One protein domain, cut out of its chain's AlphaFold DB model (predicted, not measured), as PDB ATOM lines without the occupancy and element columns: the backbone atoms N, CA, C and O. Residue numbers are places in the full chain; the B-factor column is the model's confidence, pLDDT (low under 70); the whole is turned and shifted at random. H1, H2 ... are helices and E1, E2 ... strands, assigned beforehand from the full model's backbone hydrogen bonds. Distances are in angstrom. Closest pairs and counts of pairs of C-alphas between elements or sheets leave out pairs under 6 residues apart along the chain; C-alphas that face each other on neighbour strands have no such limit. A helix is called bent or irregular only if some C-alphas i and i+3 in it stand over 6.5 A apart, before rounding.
ATOM      1  N   GLY A   6      53.847 116.341 123.101       42.50
ATOM      2  CA  GLY A   6      55.083 116.760 123.777       42.50
ATOM      3  C   GLY A   6      55.790 115.649 124.565       42.50
ATOM      4  O   GLY A   6      57.018 115.589 124.562       42.50
ATOM      5  N   ALA A   7      55.032 114.750 125.202       42.25
ATOM      6  CA  ALA A   7      55.575 113.608 125.942       42.25
ATOM      7  C   ALA A   7      56.177 112.565 124.988       42.25
ATOM      8  O   ALA A   7      57.337 112.187 125.143       42.25
ATOM      9  N   VAL A   8      55.455 112.238 123.908       45.28
ATOM     10  CA  VAL A   8      55.941 111.343 122.845       45.28
ATOM     11  C   VAL A   8      57.168 111.929 122.137       45.28
ATOM     12  O   VAL A   8      58.103 111.195 121.818       45.28
ATOM     13  N   LYS A   9      57.226 113.257 121.932       37.28
ATOM     14  CA  LYS A   9      58.431 113.922 121.404       37.28
ATOM     15  C   LYS A   9      59.619 113.759 122.349       37.28
ATOM     16  O   LYS A   9      60.686 113.381 121.878       37.28
ATOM     17  N   ARG A  10      59.462 114.010 123.654       33.91
ATOM     18  CA  ARG A  10      60.563 113.882 124.629       33.91
ATOM     19  C   ARG A  10      61.084 112.449 124.728       33.91
ATOM     20  O   ARG A  10      62.295 112.255 124.710       33.91
ATOM     21  N   GLU A  11      60.203 111.455 124.731       34.16
ATOM     22  CA  GLU A  11      60.605 110.045 124.703       34.16
ATOM     23  C   GLU A  11      61.313 109.667 123.399       34.16
ATOM     24  O   GLU A  11      62.345 109.001 123.438       34.16
ATOM     25  N   ARG A  12      60.826 110.145 122.244       38.78
ATOM     26  CA  ARG A  12      61.496 109.953 120.949       38.78
ATOM     27  C   ARG A  12      62.884 110.604 120.933       38.78
ATOM     28  O   ARG A  12      63.818 109.988 120.443       38.78
ATOM     29  N   TRP A  13      63.049 111.784 121.529       34.50
ATOM     30  CA  TRP A  13      64.339 112.475 121.669       34.50
ATOM     31  C   TRP A  13      65.326 111.765 122.606       34.50
ATOM     32  O   TRP A  13      66.527 111.756 122.336       34.50
ATOM     33  N   HIS A  14      64.856 111.177 123.710       37.12
ATOM     34  CA  HIS A  14      65.695 110.337 124.572       37.12
ATOM     35  C   HIS A  14      66.141 109.063 123.839       37.12
ATOM     36  O   HIS A  14      67.329 108.750 123.838       37.12
ATOM     37  N   ARG A  15      65.226 108.431 123.097       42.12
ATOM     38  CA  ARG A  15      65.488 107.242 122.273       42.12
ATOM     39  C   ARG A  15      66.446 107.527 121.103       42.12
ATOM     40  O   ARG A  15      67.299 106.708 120.789       42.12
ATOM     41  N   GLU A  16      66.357 108.708 120.489       38.38
ATOM     42  CA  GLU A  16      67.247 109.171 119.406       38.38
ATOM     43  C   GLU A  16      68.654 109.542 119.921       38.38
ATOM     44  O   GLU A  16      69.650 109.327 119.231       38.38
ATOM     45  N   ARG A  17      68.766 110.072 121.149       40.97
ATOM     46  CA  ARG A  17      70.065 110.298 121.810       40.97
ATOM     47  C   ARG A  17      70.745 108.991 122.208       40.97
ATOM     48  O   ARG A  17      71.958 108.882 122.069       40.97
ATOM     49  N   GLU A  18      69.977 107.998 122.645       41.69
ATOM     50  CA  GLU A  18      70.473 106.636 122.887       41.69
ATOM     51  C   GLU A  18      70.879 105.932 121.584       41.69
ATOM     52  O   GLU A  18      71.860 105.195 121.576       41.69
ATOM     53  N   ARG A  19      70.204 106.225 120.462       42.50
ATOM     54  CA  ARG A  19      70.526 105.682 119.130       42.50
ATOM     55  C   ARG A  19      71.954 106.008 118.676       42.50
ATOM     56  O   ARG A  19      72.621 105.129 118.151       42.50
ATOM     57  N   ARG A  20      72.434 107.232 118.927       44.12
ATOM     58  CA  ARG A  20      73.822 107.640 118.618       44.12
ATOM     59  C   ARG A  20      74.862 107.069 119.585       44.12
ATOM     60  O   ARG A  20      76.027 106.976 119.232       44.12
ATOM     61  N   ARG A  21      74.453 106.683 120.800       42.81
ATOM     62  CA  ARG A  21      75.347 106.116 121.827       42.81
ATOM     63  C   ARG A  21      75.857 104.720 121.454       42.81
ATOM     64  O   ARG A  21      76.930 104.328 121.875       42.81
ATOM     65  N   CYS A  22      75.092 103.979 120.655       44.09
ATOM     66  CA  CYS A  22      75.447 102.628 120.207       44.09
ATOM     67  C   CYS A  22      76.189 102.597 118.857       44.09
ATOM     68  O   CYS A  22      76.508 101.512 118.377       44.09
ATOM     69  N   GLU A  23      76.429 103.756 118.229       46.53
ATOM     70  CA  GLU A  23      77.142 103.879 116.945       46.53
ATOM     71  C   GLU A  23      78.672 104.007 117.125       46.53
ATOM     72  O   GLU A  23      79.395 104.079 116.137       46.53
ATOM     73  N   GLY A  24      79.186 103.989 118.365       49.06
ATOM     74  CA  GLY A  24      80.624 103.950 118.653       49.06
ATOM     75  C   GLY A  24      81.249 102.616 118.237       49.06
ATOM     76  O   GLY A  24      81.315 101.675 119.021       49.06
ATOM     77  N   GLU A  25      81.681 102.521 116.979       52.50
ATOM     78  CA  GLU A  25      82.223 101.303 116.358       52.50
ATOM     79  C   GLU A  25      83.766 101.221 116.407       52.50
ATOM     80  O   GLU A  25      84.373 100.383 115.730       52.50
ATOM     81  N   HIS A  26      84.404 102.074 117.214       54.69
ATOM     82  CA  HIS A  26      85.861 102.184 117.299       54.69
ATOM     83  C   HIS A  26      86.437 101.336 118.435       54.69
ATOM     84  O   HIS A  26      86.446 101.716 119.604       54.69
ATOM     85  N   THR A  27      86.917 100.152 118.062       58.66
ATOM     86  CA  THR A  27      87.880  99.368 118.847       58.66
ATOM     87  C   THR A  27      89.250 100.033 118.815       58.66
ATOM     88  O   THR A  27      89.497 100.859 117.945       58.66
ATOM     89  N   LEU A  28      90.164  99.643 119.709       58.09
ATOM     90  CA  LEU A  28      91.582  99.996 119.567       58.09
ATOM     91  C   LEU A  28      92.069  99.634 118.151       58.09
ATOM     92  O   LEU A  28      92.007  98.468 117.760       58.09
ATOM     93  N   VAL A  29      92.488 100.642 117.381       63.50
ATOM     94  CA  VAL A  29      92.998 100.495 116.011       63.50
ATOM     95  C   VAL A  29      94.514 100.666 116.037       63.50
ATOM     96  O   VAL A  29      95.026 101.589 116.673       63.50
ATOM     97  N   GLU A  30      95.235  99.770 115.366       61.81
ATOM     98  CA  GLU A  30      96.674  99.914 115.141       61.81
ATOM     99  C   GLU A  30      96.920 100.974 114.061       61.81
ATOM    100  O   GLU A  30      96.357 100.893 112.972       61.81
ATOM    101  N   ILE A  31      97.760 101.965 114.372       61.69
ATOM    102  CA  ILE A  31      98.113 103.050 113.450       61.69
ATOM    103  C   ILE A  31      99.370 102.642 112.701       61.69
ATOM    104  O   ILE A  31     100.425 102.473 113.316       61.69
ATOM    105  N   ASN A  32      99.276 102.523 111.382       68.12
ATOM    106  CA  ASN A  32     100.436 102.203 110.556       68.12
ATOM    107  C   ASN A  32     101.034 103.466 109.930       68.12
ATOM    108  O   ASN A  32     102.242 103.518 109.677       68.12
ATOM    109  N   HIS A  33     100.215 104.500 109.694       67.19
ATOM    110  CA  HIS A  33     100.627 105.708 108.981       67.19
ATOM    111  C   HIS A  33     100.148 106.997 109.666       67.19
ATOM    112  O   HIS A  33      99.022 107.099 110.132       67.19
ATOM    113  N   ALA A  34     100.992 108.037 109.669       70.38
ATOM    114  CA  ALA A  34     100.725 109.291 110.389       70.38
ATOM    115  C   ALA A  34      99.480 110.067 109.906       70.38
ATOM    116  O   ALA A  34      98.983 110.923 110.627       70.38
ATOM    117  N   HIS A  35      98.966 109.779 108.709       70.56
ATOM    118  CA  HIS A  35      97.752 110.414 108.184       70.56
ATOM    119  C   HIS A  35      96.453 109.798 108.740       70.56
ATOM    120  O   HIS A  35      95.408 110.431 108.665       70.56
ATOM    121  N   GLU A  36      96.516 108.600 109.331       61.44
ATOM    122  CA  GLU A  36      95.374 107.913 109.968       61.44
ATOM    123  C   GLU A  36      95.039 108.521 111.345       61.44
ATOM    124  O   GLU A  36      94.024 108.204 111.960       61.44
ATOM    125  N   ILE A  37      95.894 109.421 111.840       62.56
ATOM    126  CA  ILE A  37      95.763 110.063 113.148       62.56
ATOM    127  C   ILE A  37      94.504 110.946 113.216       62.56
ATOM    128  O   ILE A  37      93.785 110.901 114.217       62.56
ATOM    129  N   ASP A  38      94.195 111.691 112.151       63.72
ATOM    130  CA  ASP A  38      93.010 112.562 112.100       63.72
ATOM    131  C   ASP A  38      91.695 111.762 112.107       63.72
ATOM    132  O   ASP A  38      90.679 112.243 112.606       63.72
ATOM    133  N   GLU A  39      91.712 110.520 111.616       62.66
ATOM    134  CA  GLU A  39      90.552 109.618 111.617       62.66
ATOM    135  C   GLU A  39      90.278 109.023 113.012       62.66
ATOM    136  O   GLU A  39      89.148 108.678 113.354       62.66
ATOM    137  N   ILE A  40      91.303 108.948 113.864       65.88
ATOM    138  CA  ILE A  40      91.205 108.388 115.219       65.88
ATOM    139  C   ILE A  40      90.753 109.446 116.235       65.88
ATOM    140  O   ILE A  40      90.093 109.106 117.226       65.88
ATOM    141  N   PHE A  41      91.030 110.726 115.970       63.78
ATOM    142  CA  PHE A  41      90.606 111.868 116.786       63.78
ATOM    143  C   PHE A  41      89.127 112.255 116.595       63.78
ATOM    144  O   PHE A  41      88.772 113.432 116.533       63.78
ATOM    145  N   ASP A  42      88.230 111.270 116.570       68.88
ATOM    146  CA  ASP A  42      86.791 111.518 116.546       68.88
ATOM    147  C   ASP A  42      86.257 111.883 117.947       68.88
ATOM    148  O   ASP A  42      86.590 111.281 118.976       68.88
ATOM    149  N   ALA A  43      85.346 112.853 117.991       68.50
ATOM    150  CA  ALA A  43      84.601 113.238 119.183       68.50
ATOM    151  C   ALA A  43      83.784 112.072 119.779       68.50
ATOM    152  O   ALA A  43      83.425 112.114 120.961       68.50
ATOM    153  N   ILE A  44      83.457 111.045 118.986       67.69
ATOM    154  CA  ILE A  44      82.829 109.811 119.475       67.69
ATOM    155  C   ILE A  44      83.823 109.011 120.329       67.69
ATOM    156  O   ILE A  44      83.494 108.678 121.470       67.69
ATOM    157  N   SER A  45      85.057 108.806 119.857       71.12
ATOM    158  CA  SER A  45      86.115 108.083 120.581       71.12
ATOM    159  C   SER A  45      86.388 108.681 121.965       71.12
ATOM    160  O   SER A  45      86.443 107.959 122.960       71.12
ATOM    161  N   TYR A  46      86.477 110.010 122.068       77.38
ATOM    162  CA  TYR A  46      86.686 110.688 123.355       77.38
ATOM    163  C   TYR A  46      85.508 110.537 124.325       77.38
ATOM    164  O   TYR A  46      85.701 110.423 125.538       77.38
ATOM    165  N   ARG A  47      84.276 110.528 123.811       74.44
ATOM    166  CA  ARG A  47      83.061 110.400 124.628       74.44
ATOM    167  C   ARG A  47      82.891 108.984 125.174       74.44
ATOM    168  O   ARG A  47      82.549 108.818 126.350       74.44
ATOM    169  N   GLU A  48      83.136 107.986 124.334       76.12
ATOM    170  CA  GLU A  48      83.112 106.578 124.730       76.12
ATOM    171  C   GLU A  48      84.270 106.279 125.692       76.12
ATOM    172  O   GLU A  48      84.040 105.768 126.791       76.12
ATOM    173  N   GLY A  49      85.486 106.736 125.374       80.56
ATOM    174  CA  GLY A  49      86.657 106.613 126.246       80.56
ATOM    175  C   GLY A  49      86.446 107.246 127.625       80.56
ATOM    176  O   GLY A  49      86.696 106.611 128.648       80.56
ATOM    177  N   GLY A  50      85.891 108.462 127.684       83.56
ATOM    178  CA  GLY A  50      85.554 109.121 128.949       83.56
ATOM    179  C   GLY A  50      84.496 108.368 129.765       83.56
ATOM    180  O   GLY A  50      84.572 108.325 130.996       83.56
ATOM    181  N   SER A  51      83.531 107.724 129.103       84.06
ATOM    182  CA  SER A  51      82.516 106.901 129.772       84.06
ATOM    183  C   SER A  51      83.127 105.641 130.394       84.06
ATOM    184  O   SER A  51      82.804 105.317 131.540       84.06
ATOM    185  N   VAL A  52      84.047 104.985 129.682       84.25
ATOM    186  CA  VAL A  52      84.796 103.816 130.168       84.25
ATOM    187  C   VAL A  52      85.712 104.191 131.338       84.25
ATOM    188  O   VAL A  52      85.708 103.506 132.360       84.25
ATOM    189  N   ILE A  53      86.429 105.318 131.261       87.75
ATOM    190  CA  ILE A  53      87.271 105.810 132.366       87.75
ATOM    191  C   ILE A  53      86.424 106.119 133.608       87.75
ATOM    192  O   ILE A  53      86.796 105.757 134.723       87.75
ATOM    193  N   ARG A  54      85.251 106.740 133.439       87.94
ATOM    194  CA  ARG A  54      84.345 107.036 134.561       87.94
ATOM    195  C   ARG A  54      83.783 105.769 135.210       87.94
ATOM    196  O   ARG A  54      83.640 105.712 136.433       87.94
ATOM    197  N   MET A  55      83.465 104.755 134.405       88.25
ATOM    198  CA  MET A  55      83.084 103.432 134.904       88.25
ATOM    199  C   MET A  55      84.230 102.811 135.710       88.25
ATOM    200  O   MET A  55      83.998 102.338 136.819       88.25
ATOM    201  N   LEU A  56      85.461 102.881 135.200       86.62
ATOM    202  CA  LEU A  56      86.640 102.352 135.880       86.62
ATOM    203  C   LEU A  56      86.906 103.046 137.221       86.62
ATOM    204  O   LEU A  56      87.147 102.377 138.222       86.62
ATOM    205  N   GLN A  57      86.795 104.375 137.270       89.12
ATOM    206  CA  GLN A  57      86.899 105.134 138.518       89.12
ATOM    207  C   GLN A  57      85.844 104.686 139.543       89.12
ATOM    208  O   GLN A  57      86.128 104.607 140.736       89.12
ATOM    209  N   SER A  58      84.630 104.384 139.078       88.62
ATOM    210  CA  SER A  58      83.546 103.903 139.942       88.62
ATOM    211  C   SER A  58      83.787 102.466 140.424       88.62
ATOM    212  O   SER A  58      83.394 102.136 141.536       88.62
ATOM    213  N   TYR A  59      84.446 101.632 139.612       86.81
ATOM    214  CA  TYR A  59      84.807 100.254 139.956       86.81
ATOM    215  C   TYR A  59      85.921 100.189 141.013       86.81
ATOM    216  O   TYR A  59      85.808  99.443 141.976       86.81
ATOM    217  N   LEU A  60      86.978 100.997 140.860       85.06
ATOM    218  CA  LEU A  60      88.175 100.949 141.715       85.06
ATOM    219  C   LEU A  60      88.100 101.821 142.977       85.06
ATOM    220  O   LEU A  60      88.996 101.741 143.812       85.06
ATOM    221  N   SER A  61      87.064 102.655 143.115       88.12
ATOM    222  CA  SER A  61      87.018 103.832 143.999       88.12
ATOM    223  C   SER A  61      87.877 105.007 143.510       88.12
ATOM    224  O   SER A  61      88.967 104.852 142.954       88.12
ATOM    225  N   ALA A  62      87.381 106.224 143.752       89.06
ATOM    226  CA  ALA A  62      88.018 107.460 143.306       89.06
ATOM    227  C   ALA A  62      89.405 107.679 143.936       89.06
ATOM    228  O   ALA A  62      90.311 108.141 143.244       89.06
ATOM    229  N   GLU A  63      89.585 107.326 145.212       89.50
ATOM    230  CA  GLU A  63      90.852 107.529 145.928       89.50
ATOM    231  C   GLU A  63      91.959 106.607 145.403       89.50
ATOM    232  O   GLU A  63      93.057 107.069 145.082       89.50
ATOM    233  N   CYS A  64      91.657 105.314 145.247       88.44
ATOM    234  CA  CYS A  64      92.593 104.344 144.681       88.44
ATOM    235  C   CYS A  64      92.966 104.726 143.247       88.44
ATOM    236  O   CYS A  64      94.147 104.748 142.909       88.44
ATOM    237  N   PHE A  65      91.979 105.109 142.428       89.75
ATOM    238  CA  PHE A  65      92.215 105.544 141.053       89.75
ATOM    239  C   PHE A  65      93.154 106.756 140.979       89.75
ATOM    240  O   PHE A  65      94.136 106.728 140.238       89.75
ATOM    241  N   GLN A  66      92.904 107.802 141.775       91.06
ATOM    242  CA  GLN A  66      93.753 108.997 141.801       91.06
ATOM    243  C   GLN A  66      95.175 108.687 142.274       91.06
ATOM    244  O   GLN A  66      96.138 109.172 141.675       91.06
ATOM    245  N   ARG A  67      95.327 107.857 143.313       91.56
ATOM    246  CA  ARG A  67      96.643 107.471 143.836       91.56
ATOM    247  C   ARG A  67      97.450 106.679 142.810       91.56
ATOM    248  O   ARG A  67      98.626 106.973 142.597       91.56
ATOM    249  N   SER A  68      96.828 105.696 142.166       90.50
ATOM    250  CA  SER A  68      97.469 104.889 141.126       90.50
ATOM    251  C   SER A  68      97.825 105.725 139.898       90.50
ATOM    252  O   SER A  68      98.926 105.596 139.368       90.50
ATOM    253  N   LEU A  69      96.948 106.649 139.491       91.56
ATOM    254  CA  LEU A  69      97.206 107.557 138.373       91.56
ATOM    255  C   LEU A  69      98.357 108.527 138.672       91.56
ATOM    256  O   LEU A  69      99.213 108.746 137.818       91.56
ATOM    257  N   ALA A  70      98.427 109.072 139.889       92.00
ATOM    258  CA  ALA A  70      99.543 109.915 140.309       92.00
ATOM    259  C   ALA A  70     100.877 109.147 140.277       92.00
ATOM    260  O   ALA A  70     101.882 109.667 139.789       92.00
ATOM    261  N   SER A  71     100.878 107.894 140.739       90.94
ATOM    262  CA  SER A  71     102.048 107.010 140.665       90.94
ATOM    263  C   SER A  71     102.453 106.702 139.223       90.94
ATOM    264  O   SER A  71     103.639 106.767 138.905       90.94
ATOM    265  N   TYR A  72     101.486 106.432 138.343       92.38
ATOM    266  CA  TYR A  72     101.720 106.220 136.915       92.38
ATOM    267  C   TYR A  72     102.373 107.444 136.261       92.38
ATOM    268  O   TYR A  72     103.451 107.330 135.680       92.38
ATOM    269  N   ILE A  73     101.790 108.635 136.430       91.56
ATOM    270  CA  ILE A  73     102.337 109.879 135.864       91.56
ATOM    271  C   ILE A  73     103.755 110.124 136.384       91.56
ATOM    272  O   ILE A  73     104.645 110.454 135.607       91.56
ATOM    273  N   LYS A  74     104.004 109.906 137.681       91.94
ATOM    274  CA  LYS A  74     105.342 110.063 138.267       91.94
ATOM    275  C   LYS A  74     106.356 109.067 137.693       91.94
ATOM    276  O   LYS A  74     107.513 109.431 137.504       91.94
ATOM    277  N   ARG A  75     105.937 107.829 137.417       90.19
ATOM    278  CA  ARG A  75     106.787 106.764 136.856       90.19
ATOM    279  C   ARG A  75     107.172 107.041 135.397       90.19
ATOM    280  O   ARG A  75     108.297 106.739 135.015       90.19
ATOM    281  N   TYR A  76     106.282 107.660 134.619       91.12
ATOM    282  CA  TYR A  76     106.479 107.915 133.185       91.12
ATOM    283  C   TYR A  76     106.656 109.402 132.817       91.12
ATOM    284  O   TYR A  76     106.614 109.742 131.642       91.12
ATOM    285  N   ALA A  77     106.915 110.295 133.782       87.12
ATOM    286  CA  ALA A  77     106.966 111.753 133.575       87.12
ATOM    287  C   ALA A  77     107.938 112.233 132.473       87.12
ATOM    288  O   ALA A  77     107.744 113.312 131.919       87.12
ATOM    289  N   CYS A  78     108.962 111.438 132.147       84.06
ATOM    290  CA  CYS A  78     109.945 111.727 131.095       84.06
ATOM    291  C   CYS A  78     110.166 110.534 130.147       84.06
ATOM    292  O   CYS A  78     111.228 110.424 129.537       84.06
ATOM    293  N   SER A  79     109.213 109.603 130.072       89.69
ATOM    294  CA  SER A  79     109.323 108.386 129.264       89.69
ATOM    295  C   SER A  79     108.051 108.149 128.455       89.69
ATOM    296  O   SER A  79     107.010 108.751 128.703       89.69
ATOM    297  N   ASN A  80     108.134 107.233 127.496       88.44
ATOM    298  CA  ASN A  80     106.969 106.737 126.780       88.44
ATOM    299  C   ASN A  80     106.306 105.618 127.586       88.44
ATOM    300  O   ASN A  80     106.990 104.815 128.225       88.44
ATOM    301  N   ALA A  81     104.981 105.560 127.518       87.81
ATOM    302  CA  ALA A  81     104.168 104.534 128.153       87.81
ATOM    303  C   ALA A  81     103.172 103.970 127.140       87.81
ATOM    304  O   ALA A  81     102.708 104.684 126.246       87.81
ATOM    305  N   LYS A  82     102.847 102.689 127.278       85.44
ATOM    306  CA  LYS A  82     101.805 102.011 126.506       85.44
ATOM    307  C   LYS A  82     100.531 101.890 127.336       85.44
ATOM    308  O   LYS A  82     100.545 101.996 128.557       85.44
ATOM    309  N   THR A  83      99.417 101.595 126.674       82.56
ATOM    310  CA  THR A  83      98.120 101.374 127.336       82.56
ATOM    311  C   THR A  83      98.194 100.277 128.410       82.56
ATOM    312  O   THR A  83      97.561 100.390 129.455       82.56
ATOM    313  N   GLU A  84      99.016  99.249 128.191       84.56
ATOM    314  CA  GLU A  84      99.266  98.152 129.139       84.56
ATOM    315  C   GLU A  84      99.920  98.631 130.447       84.56
ATOM    316  O   GLU A  84      99.574  98.142 131.523       84.56
ATOM    317  N   ASP A  85     100.810  99.625 130.371       87.81
ATOM    318  CA  ASP A  85     101.505 100.190 131.532       87.81
ATOM    319  C   ASP A  85     100.538 100.933 132.466       87.81
ATOM    320  O   ASP A  85     100.682 100.895 133.692       87.81
ATOM    321  N   LEU A  86      99.524 101.591 131.892       87.00
ATOM    322  CA  LEU A  86      98.468 102.245 132.661       87.00
ATOM    323  C   LEU A  86      97.651 101.215 133.446       87.00
ATOM    324  O   LEU A  86      97.397 101.413 134.634       87.00
ATOM    325  N   TRP A  87      97.260 100.109 132.806       87.75
ATOM    326  CA  TRP A  87      96.516  99.044 133.481       87.75
ATOM    327  C   TRP A  87      97.341  98.416 134.597       87.75
ATOM    328  O   TRP A  87      96.833  98.299 135.709       87.75
ATOM    329  N   ALA A  88      98.620  98.122 134.355       87.94
ATOM    330  CA  ALA A  88      99.518  97.580 135.371       87.94
ATOM    331  C   ALA A  88      99.648  98.502 136.600       87.94
ATOM    332  O   ALA A  88      99.611  98.035 137.737       87.94
ATOM    333  N   ALA A  89      99.734  99.821 136.393       88.94
ATOM    334  CA  ALA A  89      99.790 100.781 137.496       88.94
ATOM    335  C   ALA A  89      98.479 100.850 138.306       88.94
ATOM    336  O   ALA A  89      98.510 101.066 139.518       88.94
ATOM    337  N   LEU A  90      97.324 100.661 137.657       87.44
ATOM    338  CA  LEU A  90      96.033 100.578 138.345       87.44
ATOM    339  C   LEU A  90      95.878  99.260 139.120       87.44
ATOM    340  O   LEU A  90      95.386  99.288 140.248       87.44
ATOM    341  N   GLU A  91      96.335  98.139 138.553       88.19
ATOM    342  CA  GLU A  91      96.361  96.829 139.221       88.19
ATOM    343  C   GLU A  91      97.225  96.857 140.486       88.19
ATOM    344  O   GLU A  91      96.787  96.386 141.533       88.19
ATOM    345  N   GLU A  92      98.408  97.478 140.426       85.12
ATOM    346  CA  GLU A  92      99.323  97.620 141.568       85.12
ATOM    347  C   GLU A  92      98.666  98.347 142.756       85.12
ATOM    348  O   GLU A  92      98.919  98.020 143.916       85.12
ATOM    349  N   GLY A  93      97.799  99.328 142.486       79.44
ATOM    350  CA  GLY A  93      97.141 100.098 143.540       79.44
ATOM    351  C   GLY A  93      95.860  99.487 144.109       79.44
ATOM    352  O   GLY A  93      95.482  99.874 145.213       79.44
ATOM    353  N   TYR A  94      95.203  98.569 143.391       80.44
ATOM    354  CA  TYR A  94      93.907  97.990 143.783       80.44
ATOM    355  C   TYR A  94      93.973  96.491 144.128       80.44
ATOM    356  O   TYR A  94      93.228  96.032 144.988       80.44
ATOM    357  N   GLY A  95      94.885  95.729 143.515       77.25
ATOM    358  CA  GLY A  95      95.106  94.308 143.812       77.25
ATOM    359  C   GLY A  95      94.224  93.316 143.041       77.25
ATOM    360  O   GLY A  95      94.354  92.112 143.249       77.25
ATOM    361  N   GLU A  96      93.363  93.782 142.130       78.50
ATOM    362  CA  GLU A  96      92.606  92.928 141.196       78.50
ATOM    363  C   GLU A  96      93.088  93.095 139.747       78.50
ATOM    364  O   GLU A  96      93.618  94.155 139.404       78.50
ATOM    365  N   PRO A  97      92.866  92.094 138.870       78.75
ATOM    366  CA  PRO A  97      93.284  92.151 137.471       78.75
ATOM    367  C   PRO A  97      92.389  93.078 136.620       78.75
ATOM    368  O   PRO A  97      91.498  92.625 135.893       78.75
ATOM    369  N   VAL A  98      92.640  94.388 136.693       82.19
ATOM    370  CA  VAL A  98      92.000  95.448 135.890       82.19
ATOM    371  C   VAL A  98      92.241  95.265 134.391       82.19
ATOM    372  O   VAL A  98      91.372  95.595 133.586       82.19
ATOM    373  N   ASN A  99      93.376  94.692 133.995       82.62
ATOM    374  CA  ASN A  99      93.740  94.481 132.598       82.62
ATOM    375  C   ASN A  99      92.712  93.597 131.879       82.62
ATOM    376  O   ASN A  99      92.218  93.956 130.816       82.62
ATOM    377  N   LYS A 100      92.274  92.497 132.512       81.31
ATOM    378  CA  LYS A 100      91.249  91.604 131.936       81.31
ATOM    379  C   LYS A 100      89.908  92.304 131.735       81.31
ATOM    380  O   LYS A 100      89.227  92.056 130.741       81.31
ATOM    381  N   LEU A 101      89.530  93.162 132.683       82.19
ATOM    382  CA  LEU A 101      88.319  93.961 132.572       82.19
ATOM    383  C   LEU A 101      88.457  94.916 131.384       82.19
ATOM    384  O   LEU A 101      87.644  94.859 130.466       82.19
ATOM    385  N   MET A 102      89.508  95.734 131.356       80.31
ATOM    386  CA  MET A 102      89.688  96.761 130.328       80.31
ATOM    387  C   MET A 102      89.876  96.173 128.933       80.31
ATOM    388  O   MET A 102      89.304  96.708 127.991       80.31
ATOM    389  N   ASP A 103      90.545  95.029 128.800       80.75
ATOM    390  CA  ASP A 103      90.650  94.296 127.538       80.75
ATOM    391  C   ASP A 103      89.279  93.940 126.953       80.75
ATOM    392  O   ASP A 103      89.068  94.056 125.745       80.75
ATOM    393  N   SER A 104      88.320  93.537 127.794       77.75
ATOM    394  CA  SER A 104      86.963  93.240 127.329       77.75
ATOM    395  C   SER A 104      86.224  94.490 126.838       77.75
ATOM    396  O   SER A 104      85.480  94.403 125.864       77.75
ATOM    397  N   TRP A 105      86.481  95.653 127.444       74.56
ATOM    398  CA  TRP A 105      85.845  96.927 127.088       74.56
ATOM    399  C   TRP A 105      86.511  97.647 125.910       74.56
ATOM    400  O   TRP A 105      85.838  98.403 125.217       74.56
ATOM    401  N   THR A 106      87.809  97.439 125.669       72.81
ATOM    402  CA  THR A 106      88.556  98.139 124.607       72.81
ATOM    403  C   THR A 106      88.664  97.342 123.304       72.81
ATOM    404  O   THR A 106      88.772  97.937 122.228       72.81
ATOM    405  N   LYS A 107      88.628  96.001 123.372       73.69
ATOM    406  CA  LYS A 107      88.774  95.115 122.200       73.69
ATOM    407  C   LYS A 107      87.439  94.669 121.600       73.69
ATOM    408  O   LYS A 107      87.403  94.283 120.433       73.69
ATOM    409  N   GLN A 108      86.344  94.691 122.361       69.00
ATOM    410  CA  GLN A 108      85.033  94.249 121.872       69.00
ATOM    411  C   GLN A 108      84.209  95.422 121.333       69.00
ATOM    412  O   GLN A 108      84.148  96.486 121.940       69.00
ATOM    413  N   LYS A 109      83.545  95.215 120.189       66.00
ATOM    414  CA  LYS A 109      82.620  96.200 119.610       66.00
ATOM    415  C   LYS A 109      81.252  96.138 120.284       66.00
ATOM    416  O   LYS A 109      80.658  95.062 120.388       66.00
ATOM    417  N   GLY A 110      80.712  97.312 120.602       65.94
ATOM    418  CA  GLY A 110      79.370  97.493 121.153       65.94
ATOM    419  C   GLY A 110      79.349  97.614 122.677       65.94
ATOM    420  O   GLY A 110      80.345  97.401 123.359       65.94
ATOM    421  N   CYS A 111      78.184  97.968 123.216       66.06
ATOM    422  CA  CYS A 111      77.964  98.110 124.651       66.06
ATOM    423  C   CYS A 111      77.047  96.991 125.177       66.06
ATOM    424  O   CYS A 111      76.049  96.651 124.522       66.06
ATOM    425  N   PRO A 112      77.330  96.419 126.360       73.31
ATOM    426  CA  PRO A 112      76.449  95.433 126.965       73.31
ATOM    427  C   PRO A 112      75.151  96.098 127.425       73.31
ATOM    428  O   PRO A 112      75.168  97.122 128.109       73.31
ATOM    429  N   VAL A 113      74.012  95.506 127.067       76.88
ATOM    430  CA  VAL A 113      72.709  95.910 127.599       76.88
ATOM    431  C   VAL A 113      72.279  94.884 128.632       76.88
ATOM    432  O   VAL A 113      72.157  93.699 128.325       76.88
ATOM    433  N   VAL A 114      72.059  95.354 129.858       81.25
ATOM    434  CA  VAL A 114      71.583  94.532 130.972       81.25
ATOM    435  C   VAL A 114      70.081  94.747 131.122       81.25
ATOM    436  O   VAL A 114      69.622  95.860 131.373       81.25
ATOM    437  N   SER A 115      69.311  93.680 130.935       82.06
ATOM    438  CA  SER A 115      67.879  93.637 131.205       82.06
ATOM    439  C   SER A 115      67.653  93.086 132.605       82.06
ATOM    440  O   SER A 115      68.150  92.011 132.937       82.06
ATOM    441  N   VAL A 116      66.870  93.805 133.406       86.62
ATOM    442  CA  VAL A 116      66.484  93.383 134.756       86.62
ATOM    443  C   VAL A 116      65.007  93.018 134.742       86.62
ATOM    444  O   VAL A 116      64.167  93.849 134.393       86.62
ATOM    445  N   LYS A 117      64.689  91.777 135.108       86.56
ATOM    446  CA  LYS A 117      63.314  91.300 135.301       86.56
ATOM    447  C   LYS A 117      63.088  91.044 136.786       86.56
ATOM    448  O   LYS A 117      63.955  90.501 137.466       86.56
ATOM    449  N   VAL A 118      61.928  91.450 137.292       90.50
ATOM    450  CA  VAL A 118      61.529  91.203 138.683       90.50
ATOM    451  C   VAL A 118      60.435  90.146 138.677       90.50
ATOM    452  O   VAL A 118      59.327  90.422 138.226       90.50
ATOM    453  N   ASN A 119      60.740  88.954 139.183       85.81
ATOM    454  CA  ASN A 119      59.801  87.837 139.289       85.81
ATOM    455  C   ASN A 119      59.723  87.387 140.749       85.81
ATOM    456  O   ASN A 119      60.720  86.944 141.304       85.81
ATOM    457  N   ASN A 120      58.550  87.497 141.382       79.62
ATOM    458  CA  ASN A 120      58.300  87.029 142.757       79.62
ATOM    459  C   ASN A 120      59.409  87.411 143.762       79.62
ATOM    460  O   ASN A 120      59.967  86.546 144.430       79.62
ATOM    461  N   GLN A 121      59.748  88.705 143.848       83.69
ATOM    462  CA  GLN A 121      60.819  89.249 144.711       83.69
ATOM    463  C   GLN A 121      62.251  88.795 144.360       83.69
ATOM    464  O   GLN A 121      63.195  89.129 145.074       83.69
ATOM    465  N   LYS A 122      62.446  88.098 143.237       84.06
ATOM    466  CA  LYS A 122      63.753  87.738 142.687       84.06
ATOM    467  C   LYS A 122      64.101  88.651 141.511       84.06
ATOM    468  O   LYS A 122      63.268  88.895 140.637       84.06
ATOM    469  N   LEU A 123      65.335  89.153 141.502       89.12
ATOM    470  CA  LEU A 123      65.894  89.912 140.385       89.12
ATOM    471  C   LEU A 123      66.640  88.957 139.452       89.12
ATOM    472  O   LEU A 123      67.566  88.266 139.873       89.12
ATOM    473  N   GLU A 124      66.225  88.923 138.192       87.50
ATOM    474  CA  GLU A 124      66.865  88.155 137.128       87.50
ATOM    475  C   GLU A 124      67.567  89.125 136.177       87.50
ATOM    476  O   GLU A 124      66.956  90.069 135.667       87.50
ATOM    477  N   PHE A 125      68.865  88.902 135.968       85.94
ATOM    478  CA  PHE A 125      69.718  89.731 135.124       85.94
ATOM    479  C   PHE A 125      70.065  88.966 133.851       85.94
ATOM    480  O   PHE A 125      70.612  87.867 133.907       85.94
ATOM    481  N   GLU A 126      69.774  89.562 132.700       85.06
ATOM    482  CA  GLU A 126      70.154  89.039 131.389       85.06
ATOM    483  C   GLU A 126      71.008  90.085 130.669       85.06
ATOM    484  O   GLU A 126      70.597  91.237 130.531       85.06
ATOM    485  N   GLN A 127      72.191  89.697 130.191       80.62
ATOM    486  CA  GLN A 127      73.078  90.567 129.417       80.62
ATOM    487  C   GLN A 127      73.089  90.138 127.949       80.62
ATOM    488  O   GLN A 127      73.274  88.963 127.641       80.62
ATOM    489  N   TYR A 128      72.948  91.099 127.035       77.75
ATOM    490  CA  TYR A 128      73.093  90.868 125.598       77.75
ATOM    491  C   TYR A 128      73.913  91.982 124.935       77.75
ATOM    492  O   TYR A 128      73.839  93.149 125.322       77.75
ATOM    493  N   SER A 129      74.718  91.621 123.932       63.66
ATOM    494  CA  SER A 129      75.488  92.585 123.137       63.66
ATOM    495  C   SER A 129      74.597  93.190 122.052       63.66
ATOM    496  O   SER A 129      73.984  92.460 121.268       63.66
ATOM    497  N   ARG A 130      74.506  94.525 121.987       58.22
ATOM    498  CA  ARG A 130      73.873  95.211 120.852       58.22
ATOM    499  C   ARG A 130      74.937  95.570 119.823       58.22
ATOM    500  O   ARG A 130      75.677  96.529 120.003       58.22
ATOM    501  N   THR A 131      74.970  94.834 118.717       48.50
ATOM    502  CA  THR A 131      75.703  95.251 117.515       48.50
ATOM    503  C   THR A 131      74.766  96.031 116.591       48.50
ATOM    504  O   THR A 131      73.610  95.657 116.391       48.50
TER     505      THR A 131
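Overview. This is residues 6 to 131 of the 192 residues of the protein "Aminopeptidase M1" of Senna tora (UniProt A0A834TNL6). Four helices, H3 to H6, make a loose cluster, from which a long two-stranded hairpin, E1 and E2, reaches away as an arm with its tip, residues 118 to 123, sticking out. H1 sticks out too, with residues 6 to 19 free of the rest, and a long loop, residues 22 to 33, leads from it to the short helix H2, where residues 32 to 39, of which 34 to 39 belong to H2, stand free as well. The printed part has 126 residues with six named helices followed by two named strands, an antiparallel sheet of order E1 - E2, and its class is mostly helix. The whole is loose, with a radius of gyration of the C-alphas of 18.4 A and spans of 54 by 43 by 25 A.

Along the chain. Find C-alpha 6 at (55.083, 116.760, 123.777); from there H1, residues 6 to 21, runs 23.0 A. H2 follows at residues 34 to 40, 10.7 A long and only just irregular: C-alphas 35 and 38 are 6.51 A apart. At C-alpha 43, (84.601, 113.238, 119.183), begins H3, residues 43 to 60, the longest helix at 25.9 A. Next come H4, residues 62 to 76, 21.1 A; H5, residues 83 to 94, 17.3 A; and H6, residues 98 to 107, 14.1 A. E1, residues 111 to 119, spans 25.5 A, and E2, residues 122 to 130, spans 25.2 A, ending at C-alpha 130, (73.873, 95.211, 120.852).

Arrangement. Start at H1, which is apart from H2 and only just apart from H3, at 8.3 A between closest C-alphas. H2 and H3 meet only through their link. H3 is close to H6 but not clearly touching, with the closest C-alphas, Val 52 and Trp 105, 7.6 A apart. H4 and H5 touch, closest at the C-alphas of Ser 68 and Leu 90, 5.3 A, at a steep tilt of 49 degrees, opposite ways. H5 and H6 form a helical hairpin; they touch at the C-alphas of Trp 87 and Asn 99, 5.4 A, and their tilt of 34 degrees is only just shallow. E1 and E2 form an antiparallel hairpin at 156 degrees; look for N 115 and O 126, 2.8 A, within hydrogen-bond range. In H3, H4 and H6 every O i to N i+4 pair is within hydrogen-bond range; H1 has 11 of 12, H5 7 of 8, and H2 1 of 3, beside 2 of 4 O i to N i+3 pairs.

Size, cuts and confidence. The C-alphas of Cys 78 and Asn 120, the two farthest apart, are 58.4 A apart. The printed part has no cut, and the link from H1 to H2 is long, at 12 residues. The model's confidence is under 70 at residues 6 to 33, 36 to 44, 108 to 111 and 129 to 131.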